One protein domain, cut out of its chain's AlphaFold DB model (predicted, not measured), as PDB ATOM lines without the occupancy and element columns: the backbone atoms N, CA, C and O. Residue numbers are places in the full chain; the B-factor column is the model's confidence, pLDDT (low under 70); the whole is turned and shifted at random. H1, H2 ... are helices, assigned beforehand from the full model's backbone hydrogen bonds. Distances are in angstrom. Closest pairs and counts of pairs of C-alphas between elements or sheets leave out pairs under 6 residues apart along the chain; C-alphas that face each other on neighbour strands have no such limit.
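AT A GLANCE: This is residues 392 to 511 of the 756 residues of an uncharacterized protein of Barnesiella sp. An55 (UniProt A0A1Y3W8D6). What shape? Long helix H3 runs along a rod: H1 and H2 pack on its earlier part, H4 and H5 on its later part. How dense? These 120 residues, class all helix, are only just loose, close to extended: radius of gyration of the C-alphas 20.0 A, spans 73 by 18 by 17 A.

HOW THE PARTS SIT: Who touches whom? H1, residues 392 to 405, and H2, 412 to 417, touch H3, 421 to 456; H1 and H3 are closest at C-alphas 405 and 435, 4.7 A. H3, H4, 461 to 473, and H5, 482 to 509, form an up-and-down bundle, each against the one before. What about backbones? Every O i to N i+4 pair is within hydrogen-bond range in H2 to H5, 8 of 10 in H1.

IN THESE COORDINATES: Which anchors? C-alpha 392 begins H1 at (107.550, 54.532, 30.030); C-alpha 509 ends H5 at (126.405, 18.927, 78.443). How long? H3 is 51.2 A.

THE WHOLE: Any cut? The printed part has no cut. Low confidence? Ten printed residues have pLDDT under 70, among them residues 507 to 511.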
ATOM      1  N   ASP A 392     106.160  54.948  30.284       79.38
ATOM      2  CA  ASP A 392     107.550  54.532  30.030       79.38
ATOM      3  C   ASP A 392     108.415  54.524  31.304       79.38
ATOM      4  O   ASP A 392     109.404  53.784  31.388       79.38
ATOM      5  N   ARG A 393     108.051  55.331  32.310       82.56
ATOM      6  CA  ARG A 393     108.719  55.350  33.614       82.56
ATOM      7  C   ARG A 393     108.372  54.110  34.437       82.56
ATOM      8  O   ARG A 393     109.309  53.461  34.909       82.56
ATOM      9  N   GLU A 394     107.090  53.762  34.590       88.81
ATOM     10  CA  GLU A 394     106.681  52.533  35.281       88.81
ATOM     11  C   GLU A 394     107.262  51.310  34.580       88.81
ATOM     12  O   GLU A 394     107.902  50.480  35.219       88.81
ATOM     13  N   ILE A 395     107.151  51.237  33.252       82.69
ATOM     14  CA  ILE A 395     107.666  50.115  32.460       82.69
ATOM     15  C   ILE A 395     109.172  49.938  32.670       82.69
ATOM     16  O   ILE A 395     109.653  48.812  32.773       82.69
ATOM     17  N   ARG A 396     109.944  51.028  32.777       79.62
ATOM     18  CA  ARG A 396     111.383  50.949  33.070       79.62
ATOM     19  C   ARG A 396     111.659  50.394  34.466       79.62
ATOM     20  O   ARG A 396     112.597  49.611  34.620       79.62
ATOM     21  N   TYR A 397     110.870  50.791  35.463       87.75
ATOM     22  CA  TYR A 397     110.968  50.243  36.816       87.75
ATOM     23  C   TYR A 397     110.607  48.752  36.833       87.75
ATOM     24  O   TYR A 397     111.417  47.944  37.293       87.75
ATOM     25  N   LEU A 398     109.463  48.384  36.246       83.62
ATOM     26  CA  LEU A 398     109.008  47.000  36.142       83.62
ATOM     27  C   LEU A 398     110.054  46.148  35.429       83.62
ATOM     28  O   LEU A 398     110.502  45.157  35.979       83.62
ATOM     29  N   LYS A 399     110.570  46.573  34.272       80.94
ATOM     30  CA  LYS A 399     111.621  45.836  33.547       80.94
ATOM     31  C   LYS A 399     112.901  45.639  34.356       80.94
ATOM     32  O   LYS A 399     113.540  44.598  34.220       80.94
ATOM     33  N   ARG A 400     113.282  46.624  35.174       82.88
ATOM     34  CA  ARG A 400     114.482  46.555  36.020       82.88
ATOM     35  C   ARG A 400     114.337  45.538  37.153       82.88
ATOM     36  O   ARG A 400     115.324  44.898  37.497       82.88
ATOM     37  N   TRP A 401     113.140  45.408  37.721       84.94
ATOM     38  CA  TRP A 401     112.891  44.615  38.929       84.94
ATOM     39  C   TRP A 401     112.051  43.353  38.703       84.94
ATOM     40  O   TRP A 401     111.951  42.532  39.608       84.94
ATOM     41  N   ALA A 402     111.499  43.158  37.504       76.94
ATOM     42  CA  ALA A 402     110.617  42.047  37.140       76.94
ATOM     43  C   ALA A 402     111.237  40.685  37.444       76.94
ATOM     44  O   ALA A 402     110.574  39.831  38.020       76.94
ATOM     45  N   TYR A 403     112.524  40.507  37.120       77.50
ATOM     46  CA  TYR A 403     113.251  39.295  37.489       77.50
ATOM     47  C   TYR A 403     113.235  39.112  39.005       77.50
ATOM     48  O   TYR A 403     112.678  38.139  39.499       77.50
ATOM     49  N   SER A 404     113.786  40.081  39.738       72.38
ATOM     50  CA  SER A 404     113.959  39.989  41.182       72.38
ATOM     51  C   SER A 404     112.660  39.775  41.936       72.38
ATOM     52  O   SER A 404     112.620  38.944  42.831       72.38
ATOM     53  N   LEU A 405     111.595  40.465  41.542       81.75
ATOM     54  CA  LEU A 405     110.313  40.458  42.239       81.75
ATOM     55  C   LEU A 405     109.276  39.521  41.602       81.75
ATOM     56  O   LEU A 405     108.134  39.483  42.049       81.75
ATOM     57  N   GLY A 406     109.644  38.742  40.580       78.06
ATOM     58  CA  GLY A 406     108.753  37.762  39.949       78.06
ATOM     59  C   GLY A 406     107.593  38.369  39.148       78.06
ATOM     60  O   GLY A 406     106.522  37.770  39.089       78.06
ATOM     61  N   GLY A 407     107.790  39.546  38.551       76.88
ATOM     62  CA  GLY A 407     106.814  40.193  37.674       76.88
ATOM     63  C   GLY A 407     106.867  39.651  36.241       76.88
ATOM     64  O   GLY A 407     107.921  39.665  35.608       76.88
ATOM     65  N   ASP A 408     105.730  39.206  35.704       78.25
ATOM     66  CA  ASP A 408     105.608  38.789  34.300       78.25
ATOM     67  C   ASP A 408     105.302  39.988  33.397       78.25
ATOM     68  O   ASP A 408     104.173  40.460  33.349       78.25
ATOM     69  N   ILE A 409     106.310  40.459  32.665       79.25
ATOM     70  CA  ILE A 409     106.222  41.637  31.789       79.25
ATOM     71  C   ILE A 409     105.896  41.301  30.324       79.25
ATOM     72  O   ILE A 409     105.996  42.181  29.466       79.25
ATOM     73  N   SER A 410     105.549  40.048  30.007       67.88
ATOM     74  CA  SER A 410     105.385  39.572  28.623       67.88
ATOM     75  C   SER A 410     104.297  40.318  27.834       67.88
ATOM     76  O   SER A 410     104.450  40.519  26.627       67.88
ATOM     77  N   GLY A 411     103.244  40.800  28.505       72.50
ATOM     78  CA  GLY A 411     102.171  41.589  27.890       72.50
ATOM     79  C   GLY A 411     102.503  43.070  27.665       72.50
ATOM     80  O   GLY A 411     101.934  43.702  26.772       72.50
ATOM     81  N   ILE A 412     103.454  43.634  28.419       79.50
ATOM     82  CA  ILE A 412     103.650  45.092  28.519       79.50
ATOM     83  C   ILE A 412     104.073  45.720  27.183       79.50
ATOM     84  O   ILE A 412     103.496  46.718  26.753       79.50
ATOM     85  N   ASP A 413     105.062  45.149  26.490       75.12
ATOM     86  CA  ASP A 413     105.585  45.750  25.252       75.12
ATOM     87  C   ASP A 413     104.607  45.631  24.074       75.12
ATOM     88  O   ASP A 413     104.551  46.531  23.224       75.12
ATOM     89  N   ALA A 414     103.810  44.559  24.039       68.50
ATOM     90  CA  ALA A 414     102.768  44.361  23.037       68.50
ATOM     91  C   ALA A 414     101.644  45.391  23.211       68.50
ATOM     92  O   ALA A 414     101.303  46.085  22.254       68.50
ATOM     93  N   LEU A 415     101.144  45.562  24.440       78.62
ATOM     94  CA  LEU A 415     100.088  46.523  24.775       78.62
ATOM     95  C   LEU A 415     100.543  47.972  24.556       78.62
ATOM     96  O   LEU A 415      99.831  48.765  23.938       78.62
ATOM     97  N   ARG A 416     101.786  48.285  24.946       83.81
ATOM     98  CA  ARG A 416     102.428  49.576  24.673       83.81
ATOM     99  C   ARG A 416     102.523  49.877  23.185       83.81
ATOM    100  O   ARG A 416     102.230  50.996  22.774       83.81
ATOM    101  N   THR A 417     102.943  48.905  22.377       65.44
ATOM    102  CA  THR A 417     103.101  49.076  20.922       65.44
ATOM    103  C   THR A 417     101.753  49.125  20.199       65.44
ATOM    104  O   THR A 417     101.635  49.794  19.176       65.44
ATOM    105  N   ALA A 418     100.733  48.463  20.746       69.94
ATOM    106  CA  ALA A 418      99.366  48.471  20.236       69.94
ATOM    107  C   ALA A 418      98.571  49.738  20.599       69.94
ATOM    108  O   ALA A 418      97.407  49.826  20.223       69.94
ATOM    109  N   GLY A 419      99.154  50.697  21.333       69.06
ATOM    110  CA  GLY A 419      98.472  51.937  21.730       69.06
ATOM    111  C   GLY A 419      97.231  51.721  22.607       69.06
ATOM    112  O   GLY A 419      96.404  52.622  22.730       69.06
ATOM    113  N   ASN A 420      97.076  50.531  23.198       81.06
ATOM    114  CA  ASN A 420      95.929  50.179  24.026       81.06
ATOM    115  C   ASN A 420      96.199  50.612  25.472       81.06
ATOM    116  O   ASN A 420      96.704  49.832  26.280       81.06
ATOM    117  N   ARG A 421      95.908  51.886  25.763       88.88
ATOM    118  CA  ARG A 421      96.178  52.531  27.056       88.88
ATOM    119  C   ARG A 421      95.557  51.770  28.226       88.88
ATOM    120  O   ARG A 421      96.266  51.463  29.173       88.88
ATOM    121  N   GLU A 422      94.266  51.462  28.139       91.50
ATOM    122  CA  GLU A 422      93.497  50.854  29.233       91.50
ATOM    123  C   GLU A 422      94.015  49.450  29.571       91.50
ATOM    124  O   GLU A 422      94.267  49.132  30.731       91.50
ATOM    125  N   ALA A 423      94.281  48.630  28.549       89.00
ATOM    126  CA  ALA A 423      94.849  47.303  28.765       89.00
ATOM    127  C   ALA A 423      96.303  47.361  29.268       89.00
ATOM    128  O   ALA A 423      96.693  46.537  30.092       89.00
ATOM    129  N   LEU A 424      97.108  48.324  28.797       88.88
ATOM    130  CA  LEU A 424      98.473  48.524  29.289       88.88
ATOM    131  C   LEU A 424      98.488  48.928  30.768       88.88
ATOM    132  O   LEU A 424      99.292  48.395  31.525       88.88
ATOM    133  N   GLU A 425      97.613  49.844  31.172       94.38
ATOM    134  CA  GLU A 425      97.484  50.295  32.559       94.38
ATOM    135  C   GLU A 425      97.081  49.139  33.483       94.38
ATOM    136  O   GLU A 425      97.741  48.898  34.495       94.38
ATOM    137  N   ALA A 426      96.080  48.347  33.082       93.88
ATOM    138  CA  ALA A 426      95.658  47.160  33.823       93.88
ATOM    139  C   ALA A 426      96.784  46.117  33.962       93.88
ATOM    140  O   ALA A 426      96.966  45.532  35.032       93.88
ATOM    141  N   GLU A 427      97.568  45.896  32.904       91.38
ATOM    142  CA  GLU A 427      98.694  44.958  32.935       91.38
ATOM    143  C   GLU A 427      99.847  45.468  33.811       91.38
ATOM    144  O   GLU A 427     100.435  44.698  34.570       91.38
ATOM    145  N   ILE A 428     100.152  46.768  33.761       93.12
ATOM    146  CA  ILE A 428     101.142  47.400  34.642       93.12
ATOM    147  C   ILE A 428     100.744  47.215  36.104       93.12
ATOM    148  O   ILE A 428     101.582  46.795  36.903       93.12
ATOM    149  N   GLU A 429      99.481  47.473  36.446       95.50
ATOM    150  CA  GLU A 429      98.996  47.355  37.821       95.50
ATOM    151  C   GLU A 429      99.017  45.898  38.305       95.50
ATOM    152  O   GLU A 429      99.481  45.612  39.410       95.50
ATOM    153  N   ARG A 430      98.627  44.946  37.446       95.00
ATOM    154  CA  ARG A 430      98.723  43.508  37.741       95.00
ATOM    155  C   ARG A 430     100.161  43.090  38.056       95.00
ATOM    156  O   ARG A 430     100.404  42.399  39.046       95.00
ATOM    157  N   VAL A 431     101.118  43.481  37.212       88.56
ATOM    158  CA  VAL A 431     102.538  43.131  37.390       88.56
ATOM    159  C   VAL A 431     103.102  43.785  38.642       88.56
ATOM    160  O   VAL A 431     103.790  43.125  39.423       88.56
ATOM    161  N   LYS A 432     102.783  45.061  38.857       94.56
ATOM    162  CA  LYS A 432     103.213  45.822  40.026       94.56
ATOM    163  C   LYS A 432     102.692  45.204  41.323       94.56
ATOM    164  O   LYS A 432     103.491  44.949  42.211       94.56
ATOM    165  N   SER A 433     101.410  44.840  41.388       93.50
ATOM    166  CA  SER A 433     100.811  44.177  42.555       93.50
ATOM    167  C   SER A 433     101.529  42.871  42.930       93.50
ATOM    168  O   SER A 433     101.805  42.622  44.104       93.50
ATOM    169  N   ILE A 434     101.904  42.051  41.939       86.50
ATOM    170  CA  ILE A 434     102.686  40.824  42.177       86.50
ATOM    171  C   ILE A 434     104.081  41.160  42.714       86.50
ATOM    172  O   ILE A 434     104.554  40.515  43.653       86.50
ATOM    173  N   MET A 435     104.745  42.143  42.105       91.25
ATOM    174  CA  MET A 435     106.094  42.548  42.492       91.25
ATOM    175  C   MET A 435     106.130  43.122  43.911       91.25
ATOM    176  O   MET A 435     106.982  42.714  44.699       91.25
ATOM    177  N   ASP A 436     105.179  43.991  44.248       93.88
ATOM    178  CA  ASP A 436     105.030  44.589  45.575       93.88
ATOM    179  C   ASP A 436     104.737  43.499  46.621       93.88
ATOM    180  O   ASP A 436     105.432  43.401  47.629       93.88
ATOM    181  N   GLY A 437     103.827  42.562  46.328       92.88
ATOM    182  CA  GLY A 437     103.538  41.447  47.237       92.88
ATOM    183  C   GLY A 437     104.720  40.492  47.468       92.88
ATOM    184  O   GLY A 437     104.802  39.842  48.512       92.88
ATOM    185  N   ASN A 438     105.649  40.372  46.517       88.25
ATOM    186  CA  ASN A 438     106.888  39.609  46.709       88.25
ATOM    187  C   ASN A 438     107.972  40.423  47.424       88.25
ATOM    188  O   ASN A 438     108.761  39.842  48.172       88.25
ATOM    189  N   LEU A 439     107.998  41.742  47.226       94.69
ATOM    190  CA  LEU A 439     108.857  42.657  47.969       94.69
ATOM    191  C   LEU A 439     108.508  42.638  49.463       94.69
ATOM    192  O   LEU A 439     109.411  42.500  50.285       94.69
ATOM    193  N   ASP A 440     107.220  42.667  49.804       96.06
ATOM    194  CA  ASP A 440     106.740  42.595  51.189       96.06
ATOM    195  C   ASP A 440     107.162  41.287  51.868       96.06
ATOM    196  O   ASP A 440     107.781  41.299  52.930       96.06
ATOM    197  N   LYS A 441     106.950  40.142  51.206       95.38
ATOM    198  CA  LYS A 441     107.391  38.835  51.731       95.38
ATOM    199  C   LYS A 441     108.902  38.758  51.938       95.38
ATOM    200  O   LYS A 441     109.367  38.040  52.825       95.38
ATOM    201  N   TRP A 442     109.675  39.427  51.085       96.81
ATOM    202  CA  TRP A 442     111.123  39.500  51.233       96.81
ATOM    203  C   TRP A 442     111.522  40.385  52.416       96.81
ATOM    204  O   TRP A 442     112.379  39.968  53.195       96.81
ATOM    205  N   HIS A 443     110.870  41.539  52.605       97.00
ATOM    206  CA  HIS A 443     111.051  42.365  53.801       97.00
ATOM    207  C   HIS A 443     110.717  41.592  55.078       97.00
ATOM    208  O   HIS A 443     111.499  41.632  56.025       97.00
ATOM    209  N   ASP A 444     109.613  40.843  55.101       96.94
ATOM    210  CA  ASP A 444     109.234  40.017  56.249       96.94
ATOM    211  C   ASP A 444     110.322  38.992  56.589       96.94
ATOM    212  O   ASP A 444     110.741  38.892  57.741       96.94
ATOM    213  N   ALA A 445     110.838  38.277  55.583       96.62
ATOM    214  CA  ALA A 445     111.888  37.278  55.778       96.62
ATOM    215  C   ALA A 445     113.231  37.897  56.223       96.62
ATOM    216  O   ALA A 445     113.918  37.329  57.073       96.62
ATOM    217  N   GLN A 446     113.601  39.062  55.677       97.44
ATOM    218  CA  GLN A 446     114.772  39.836  56.114       97.44
ATOM    219  C   GLN A 446     114.631  40.269  57.578       97.44
ATOM    220  O   GLN A 446     115.542  40.067  58.380       97.44
ATOM    221  N   ASN A 447     113.469  40.813  57.943       97.31
ATOM    222  CA  ASN A 447     113.179  41.266  59.298       97.31
ATOM    223  C   ASN A 447     113.176  40.108  60.303       97.31
ATOM    224  O   ASN A 447     113.660  40.269  61.421       97.31
ATOM    225  N   GLU A 448     112.638  38.948  59.925       97.50
ATOM    226  CA  GLU A 448     112.616  37.753  60.768       97.50
ATOM    227  C   GLU A 448     114.036  37.267  61.088       97.50
ATOM    228  O   GLU A 448     114.384  37.127  62.261       97.50
ATOM    229  N   LEU A 449     114.896  37.107  60.075       97.69
ATOM    230  CA  LEU A 449     116.291  36.718  60.295       97.69
ATOM    231  C   LEU A 449     117.070  37.795  61.067       97.69
ATOM    232  O   LEU A 449     117.816  37.471  61.988       97.69
ATOM    233  N   GLY A 450     116.854  39.076  60.757       97.56
ATOM    234  CA  GLY A 450     117.462  40.189  61.489       97.56
ATOM    235  C   GLY A 450     117.109  40.194  62.982       97.56
ATOM    236  O   GLY A 450     117.975  40.451  63.824       97.56
ATOM    237  N   LYS A 451     115.863  39.853  63.342       97.69
ATOM    238  CA  LYS A 451     115.444  39.678  64.744       97.69
ATOM    239  C   LYS A 451     116.170  38.514  65.413       97.69
ATOM    240  O   LYS A 451     116.699  38.705  66.504       97.69
ATOM    241  N   VAL A 452     116.269  37.360  64.750       97.19
ATOM    242  CA  VAL A 452     117.007  36.197  65.278       97.19
ATOM    243  C   VAL A 452     118.473  36.552  65.541       97.19
ATOM    244  O   VAL A 452     119.000  36.260  66.610       97.19
ATOM    245  N   ILE A 453     119.126  37.253  64.611       96.94
ATOM    246  CA  ILE A 453     120.533  37.662  64.752       96.94
ATOM    247  C   ILE A 453     120.735  38.642  65.915       96.94
ATOM    248  O   ILE A 453     121.674  38.493  66.700       96.94
ATOM    249  N   SER A 454     119.879  39.662  66.015       94.06
ATOM    250  CA  SER A 454     120.024  40.733  67.011       94.06
ATOM    251  C   SER A 454     119.549  40.339  68.410       94.06
ATOM    252  O   SER A 454     120.061  40.870  69.391       94.06
ATOM    253  N   SER A 455     118.582  39.423  68.508       93.88
ATOM    254  CA  SER A 455     117.937  39.047  69.770       93.88
ATOM    255  C   SER A 455     118.333  37.642  70.225       93.88
ATOM    256  O   SER A 455     118.951  37.497  71.276       93.88
ATOM    257  N   ASP A 456     118.013  36.607  69.443       92.69
ATOM    258  CA  ASP A 456     118.182  35.206  69.862       92.69
ATOM    259  C   ASP A 456     119.650  34.757  69.881       92.69
ATOM    260  O   ASP A 456     120.054  33.990  70.757       92.69
ATOM    261  N   LEU A 457     120.449  35.237  68.922       93.38
ATOM    262  CA  LEU A 457     121.878  34.930  68.801       93.38
ATOM    263  C   LEU A 457     122.778  35.894  69.586       93.38
ATOM    264  O   LEU A 457     124.001  35.804  69.480       93.38
ATOM    265  N   ASN A 458     122.210  36.816  70.365       91.25
ATOM    266  CA  ASN A 458     122.996  37.750  71.161       91.25
ATOM    267  C   ASN A 458     123.936  36.996  72.126       91.25
ATOM    268  O   ASN A 458     123.487  36.147  72.894       91.25
ATOM    269  N   GLY A 459     125.236  37.297  72.072       85.44
ATOM    270  CA  GLY A 459     126.278  36.592  72.833       85.44
ATOM    271  C   GLY A 459     126.932  35.406  72.107       85.44
ATOM    272  O   GLY A 459     127.913  34.866  72.609       85.44
ATOM    273  N   TYR A 460     126.457  35.033  70.912       90.69
ATOM    274  CA  TYR A 460     127.053  33.994  70.062       90.69
ATOM    275  C   TYR A 460     127.696  34.617  68.810       90.69
ATOM    276  O   TYR A 460     127.218  34.421  67.692       90.69
ATOM    277  N   GLU A 461     128.792  35.364  68.987       90.62
ATOM    278  CA  GLU A 461     129.402  36.221  67.948       90.62
ATOM    279  C   GLU A 461     129.670  35.506  66.613       90.62
ATOM    280  O   GLU A 461     129.411  36.055  65.542       90.62
ATOM    281  N   GLN A 462     130.144  34.256  66.657       89.94
ATOM    282  CA  GLN A 462     130.412  33.474  65.445       89.94
ATOM    283  C   GLN A 462     129.130  33.140  64.672       89.94
ATOM    284  O   GLN A 462     129.106  33.247  63.448       89.94
ATOM    285  N   LEU A 463     128.052  32.778  65.379       92.50
ATOM    286  CA  LEU A 463     126.752  32.523  64.755       92.50
ATOM    287  C   LEU A 463     126.147  33.829  64.226       92.50
ATOM    288  O   LEU A 463     125.601  33.846  63.126       92.50
ATOM    289  N   GLN A 464     126.280  34.936  64.965       96.38
ATOM    290  CA  GLN A 464     125.828  36.247  64.496       96.38
ATOM    291  C   GLN A 464     126.524  36.646  63.193       96.38
ATOM    292  O   GLN A 464     125.846  37.062  62.254       96.38
ATOM    293  N   ALA A 465     127.847  36.479  63.104       93.94
ATOM    294  CA  ALA A 465     128.609  36.773  61.894       93.94
ATOM    295  C   ALA A 465     128.159  35.904  60.706       93.94
ATOM    296  O   ALA A 465     127.864  36.445  59.640       93.94
ATOM    297  N   GLU A 466     128.025  34.588  60.911       95.69
ATOM    298  CA  GLU A 466     127.593  33.642  59.873       95.69
ATOM    299  C   GLU A 466     126.231  34.033  59.275       95.69
ATOM    300  O   GLU A 466     126.075  34.165  58.060       95.69
ATOM    301  N   PHE A 467     125.227  34.265  60.123       97.31
ATOM    302  CA  PHE A 467     123.882  34.570  59.638       97.31
ATOM    303  C   PHE A 467     123.733  36.015  59.143       97.31
ATOM    304  O   PHE A 467     122.882  36.274  58.290       97.31
ATOM    305  N   THR A 468     124.590  36.940  59.591       97.25
ATOM    306  CA  THR A 468     124.680  38.297  59.022       97.25
ATOM    307  C   THR A 468     125.203  38.269  57.587       97.25
ATOM    308  O   THR A 468     124.713  39.026  56.747       97.25
ATOM    309  N   GLU A 469     126.153  37.386  57.270       96.00
ATOM    310  CA  GLU A 469     126.627  37.195  55.896       96.00
ATOM    311  C   GLU A 469     125.488  36.701  54.992       96.00
ATOM    312  O   GLU A 469     125.205  37.321  53.966       96.00
ATOM    313  N   ILE A 470     124.738  35.682  55.431       95.88
ATOM    314  CA  ILE A 470     123.568  35.168  54.696       95.88
ATOM    315  C   ILE A 470     122.503  36.263  54.503       95.88
ATOM    316  O   ILE A 470     121.930  36.386  53.415       95.88
ATOM    317  N   LEU A 471     122.236  37.074  55.532       96.44
ATOM    318  CA  LEU A 471     121.308  38.206  55.448       96.44
ATOM    319  C   LEU A 471     121.754  39.211  54.368       96.44
ATOM    320  O   LEU A 471     120.936  39.620  53.537       96.44
ATOM    321  N   CYS A 472     123.049  39.552  54.341       94.38
ATOM    322  CA  CYS A 472     123.655  40.474  53.377       94.38
ATOM    323  C   CYS A 472     123.628  39.935  51.936       94.38
ATOM    324  O   CYS A 472     123.250  40.661  51.016       94.38
ATOM    325  N   GLU A 473     123.985  38.666  51.720       93.69
ATOM    326  CA  GLU A 473     123.967  38.028  50.393       93.69
ATOM    327  C   GLU A 473     122.564  38.016  49.767       93.69
ATOM    328  O   GLU A 473     122.403  38.141  48.550       93.69
ATOM    329  N   ASN A 474     121.535  37.909  50.611       94.44
ATOM    330  CA  ASN A 474     120.127  37.928  50.219       94.44
ATOM    331  C   ASN A 474     119.499  39.330  50.332       94.44
ATOM    332  O   ASN A 474     118.269  39.451  50.364       94.44
ATOM    333  N   GLY A 475     120.337  40.372  50.384       90.19
ATOM    334  CA  GLY A 475     119.972  41.786  50.413       90.19
ATOM    335  C   GLY A 475     119.317  42.292  49.119       90.19
ATOM    336  O   GLY A 475     119.194  41.573  48.121       90.19
ATOM    337  N   SER A 476     118.897  43.561  49.132       91.38
ATOM    338  CA  SER A 476     118.211  44.182  47.996       91.38
ATOM    339  C   SER A 476     119.131  44.299  46.782       91.38
ATOM    340  O   SER A 476     120.130  45.019  46.807       91.38
ATOM    341  N   SER A 477     118.804  43.584  45.705       90.06
ATOM    342  CA  SER A 477     119.574  43.614  44.461       90.06
ATOM    343  C   SER A 477     118.747  43.132  43.275       90.06
ATOM    344  O   SER A 477     118.052  42.121  43.355       90.06
ATOM    345  N   THR A 478     118.923  43.782  42.122       81.38
ATOM    346  CA  THR A 478     118.317  43.358  40.849       81.38
ATOM    347  C   THR A 478     118.893  42.040  40.308       81.38
ATOM    348  O   THR A 478     118.398  41.510  39.319       81.38
ATOM    349  N   SER A 479     119.974  41.519  40.905       78.06
ATOM    350  CA  SER A 479     120.539  40.199  40.580       78.06
ATOM    351  C   SER A 479     119.956  39.065  41.423       78.06
ATOM    352  O   SER A 479     120.169  37.897  41.098       78.06
ATOM    353  N   ASN A 480     119.253  39.398  42.504       80.62
ATOM    354  CA  ASN A 480     118.707  38.434  43.448       80.62
ATOM    355  C   ASN A 480     117.274  38.097  43.048       80.62
ATOM    356  O   ASN A 480     116.481  39.004  42.809       80.62
ATOM    357  N   TYR A 481     116.945  36.807  42.966       87.31
ATOM    358  CA  TYR A 481     115.568  36.363  42.765       87.31
ATOM    359  C   TYR A 481     114.887  36.206  44.122       87.31
ATOM    360  O   TYR A 481     115.259  35.337  44.909       87.31
ATOM    361  N   TYR A 482     113.906  37.056  44.421       88.06
ATOM    362  CA  TYR A 482     113.416  37.218  45.788       88.06
ATOM    363  C   TYR A 482     112.668  35.989  46.286       88.06
ATOM    364  O   TYR A 482     112.719  35.722  47.476       88.06
ATOM    365  N   ALA A 483     112.046  35.185  45.421       80.31
ATOM    366  CA  ALA A 483     111.436  33.927  45.859       80.31
ATOM    367  C   ALA A 483     112.484  32.928  46.397       80.31
ATOM    368  O   ALA A 483     112.252  32.266  47.415       80.31
ATOM    369  N   ASP A 484     113.663  32.872  45.768       85.88
ATOM    370  CA  ASP A 484     114.785  32.065  46.257       85.88
ATOM    371  C   ASP A 484     115.374  32.681  47.525       85.88
ATOM    372  O   ASP A 484     115.622  31.961  48.490       85.88
ATOM    373  N   CYS A 485     115.545  34.007  47.559       90.94
ATOM    374  CA  CYS A 485     116.016  34.710  48.753       90.94
ATOM    375  C   CYS A 485     115.079  34.491  49.942       90.94
ATOM    376  O   CYS A 485     115.553  34.145  51.012       90.94
ATOM    377  N   ILE A 486     113.759  34.598  49.761       92.94
ATOM    378  CA  ILE A 486     112.753  34.304  50.792       92.94
ATOM    379  C   ILE A 486     112.930  32.874  51.304       92.94
ATOM    380  O   ILE A 486     112.926  32.645  52.511       92.94
ATOM    381  N   SER A 487     113.110  31.907  50.401       93.38
ATOM    382  CA  SER A 487     113.304  30.504  50.780       93.38
ATOM    383  C   SER A 487     114.597  30.304  51.579       93.38
ATOM    384  O   SER A 487     114.581  29.627  52.606       93.38
ATOM    385  N   ARG A 488     115.700  30.933  51.152       95.88
ATOM    386  CA  ARG A 488     116.999  30.892  51.843       95.88
ATOM    387  C   ARG A 488     116.952  31.579  53.199       95.88
ATOM    388  O   ARG A 488     117.438  31.005  54.159       95.88
ATOM    389  N   LEU A 489     116.331  32.751  53.296       97.44
ATOM    390  CA  LEU A 489     116.166  33.497  54.546       97.44
ATOM    391  C   LEU A 489     115.321  32.707  55.552       97.44
ATOM    392  O   LEU A 489     115.729  32.538  56.695       97.44
ATOM    393  N   LYS A 490     114.193  32.126  55.117       96.94
ATOM    394  CA  LYS A 490     113.366  31.257  55.975       96.94
ATOM    395  C   LYS A 490     114.103  29.998  56.421       96.94
ATOM    396  O   LYS A 490     113.909  29.543  57.546       96.94
ATOM    397  N   GLN A 491     114.927  29.415  55.551       96.75
ATOM    398  CA  GLN A 491     115.768  28.283  55.931       96.75
ATOM    399  C   GLN A 491     116.857  28.716  56.918       96.75
ATOM    400  O   GLN A 491     117.051  28.047  57.926       96.75
ATOM    401  N   ALA A 492     117.481  29.873  56.699       97.12
ATOM    402  CA  ALA A 492     118.491  30.436  57.583       97.12
ATOM    403  C   ALA A 492     117.941  30.725  58.986       97.12
ATOM    404  O   ALA A 492     118.623  30.438  59.959       97.12
ATOM    405  N   VAL A 493     116.694  31.194  59.114       97.56
ATOM    406  CA  VAL A 493     116.011  31.315  60.417       97.56
ATOM    407  C   VAL A 493     115.949  29.961  61.130       97.56
ATOM    408  O   VAL A 493     116.337  29.852  62.293       97.56
ATOM    409  N   LYS A 494     115.506  28.903  60.436       97.06
ATOM    410  CA  LYS A 494     115.439  27.549  61.015       97.06
ATOM    411  C   LYS A 494     116.818  27.035  61.416       97.06
ATOM    412  O   LYS A 494     116.967  26.484  62.505       97.06
ATOM    413  N   ASP A 495     117.810  27.228  60.555       96.00
ATOM    414  CA  ASP A 495     119.178  26.767  60.779       96.00
ATOM    415  C   ASP A 495     119.834  27.523  61.941       96.00
ATOM    416  O   ASP A 495     120.486  26.900  62.778       96.00
ATOM    417  N   ALA A 496     119.611  28.836  62.046       96.06
ATOM    418  CA  ALA A 496     120.086  29.666  63.149       96.06
ATOM    419  C   ALA A 496     119.527  29.190  64.489       96.06
ATOM    420  O   ALA A 496     120.288  28.949  65.426       96.06
ATOM    421  N   LEU A 497     118.211  28.973  64.566       95.69
ATOM    422  CA  LEU A 497     117.562  28.476  65.780       95.69
ATOM    423  C   LEU A 497     118.016  27.051  66.135       95.69
ATOM    424  O   LEU A 497     118.234  26.753  67.309       95.69
ATOM    425  N   ALA A 498     118.221  26.179  65.143       95.12
ATOM    426  CA  ALA A 498     118.733  24.827  65.368       95.12
ATOM    427  C   ALA A 498     120.188  24.831  65.870       95.12
ATOM    428  O   ALA A 498     120.522  24.111  66.813       95.12
ATOM    429  N   LYS A 499     121.053  25.665  65.278       95.19
ATOM    430  CA  LYS A 499     122.444  25.839  65.724       95.19
ATOM    431  C   LYS A 499     122.520  26.439  67.123       95.19
ATOM    432  O   LYS A 499     123.301  25.950  67.933       95.19
ATOM    433  N   LEU A 500     121.674  27.420  67.431       93.50
ATOM    434  CA  LEU A 500     121.547  27.984  68.774       93.50
ATOM    435  C   LEU A 500     121.119  26.923  69.793       93.50
ATOM    436  O   LEU A 500     121.713  26.825  70.863       93.50
ATOM    437  N   ALA A 501     120.112  26.107  69.466       90.12
ATOM    438  CA  ALA A 501     119.659  25.027  70.340       90.12
ATOM    439  C   ALA A 501     120.784  24.021  70.619       90.12
ATOM    440  O   ALA A 501     120.992  23.637  71.768       90.12
ATOM    441  N   LYS A 502     121.555  23.652  69.589       88.31
ATOM    442  CA  LYS A 502     122.706  22.758  69.733       88.31
ATOM    443  C   LYS A 502     123.826  23.379  70.575       88.31
ATOM    444  O   LYS A 502     124.365  22.692  71.434       88.31
ATOM    445  N   ALA A 503     124.144  24.658  70.369       85.25
ATOM    446  CA  ALA A 503     125.134  25.372  71.175       85.25
ATOM    447  C   ALA A 503     124.729  25.393  72.659       85.25
ATOM    448  O   ALA A 503     125.521  25.014  73.518       85.25
ATOM    449  N   LYS A 504     123.459  25.703  72.950       82.75
ATOM    450  CA  LYS A 504     122.896  25.649  74.310       82.75
ATOM    451  C   LYS A 504     122.922  24.238  74.903       82.75
ATOM    452  O   LYS A 504     123.152  24.071  76.097       82.75
ATOM    453  N   GLU A 505     122.694  23.207  74.091       78.25
ATOM    454  CA  GLU A 505     122.766  21.812  74.533       78.25
ATOM    455  C   GLU A 505     124.211  21.371  74.827       78.25
ATOM    456  O   GLU A 505     124.451  20.660  75.799       78.25
ATOM    457  N   GLU A 506     125.187  21.791  74.020       72.12
ATOM    458  CA  GLU A 506     126.613  21.525  74.255       72.12
ATOM    459  C   GLU A 506     127.140  22.277  75.487       72.12
ATOM    460  O   GLU A 506     127.871  21.691  76.291       72.12
ATOM    461  N   GLU A 507     126.706  23.524  75.695       68.56
ATOM    462  CA  GLU A 507     126.932  24.281  76.934       68.56
ATOM    463  C   GLU A 507     126.338  23.552  78.145       68.56
ATOM    464  O   GLU A 507     127.015  23.391  79.159       68.56
ATOM    465  N   ALA A 508     125.118  23.018  78.028       64.56
ATOM    466  CA  ALA A 508     124.480  22.244  79.092       64.56
ATOM    467  C   ALA A 508     125.166  20.887  79.353       64.56
ATOM    468  O   ALA A 508     125.254  20.445  80.498       64.56
ATOM    469  N   LYS A 509     125.685  20.212  78.315       61.66
ATOM    470  CA  LYS A 509     126.405  18.927  78.443       61.66
ATOM    471  C   LYS A 509     127.770  19.078  79.112       61.66
ATOM    472  O   LYS A 509     128.199  18.164  79.820       61.66
ATOM    473  N   ASN A 510     128.425  20.218  78.902       59.06
ATOM    474  CA  ASN A 510     129.744  20.544  79.440       59.06
ATOM    475  C   ASN A 510     129.696  21.524  80.625       59.06
ATOM    476  O   ASN A 510     130.753  22.021  81.018       59.06
ATOM    477  N   GLY A 511     128.506  21.826  81.150       68.69
ATOM    478  CA  GLY A 511     128.262  22.774  82.236       68.69
ATOM    479  C   GLY A 511     128.107  22.108  83.602       68.69
ATOM    480  O   GLY A 511     128.340  20.909  83.770       68.69
TER     481      GLY A 511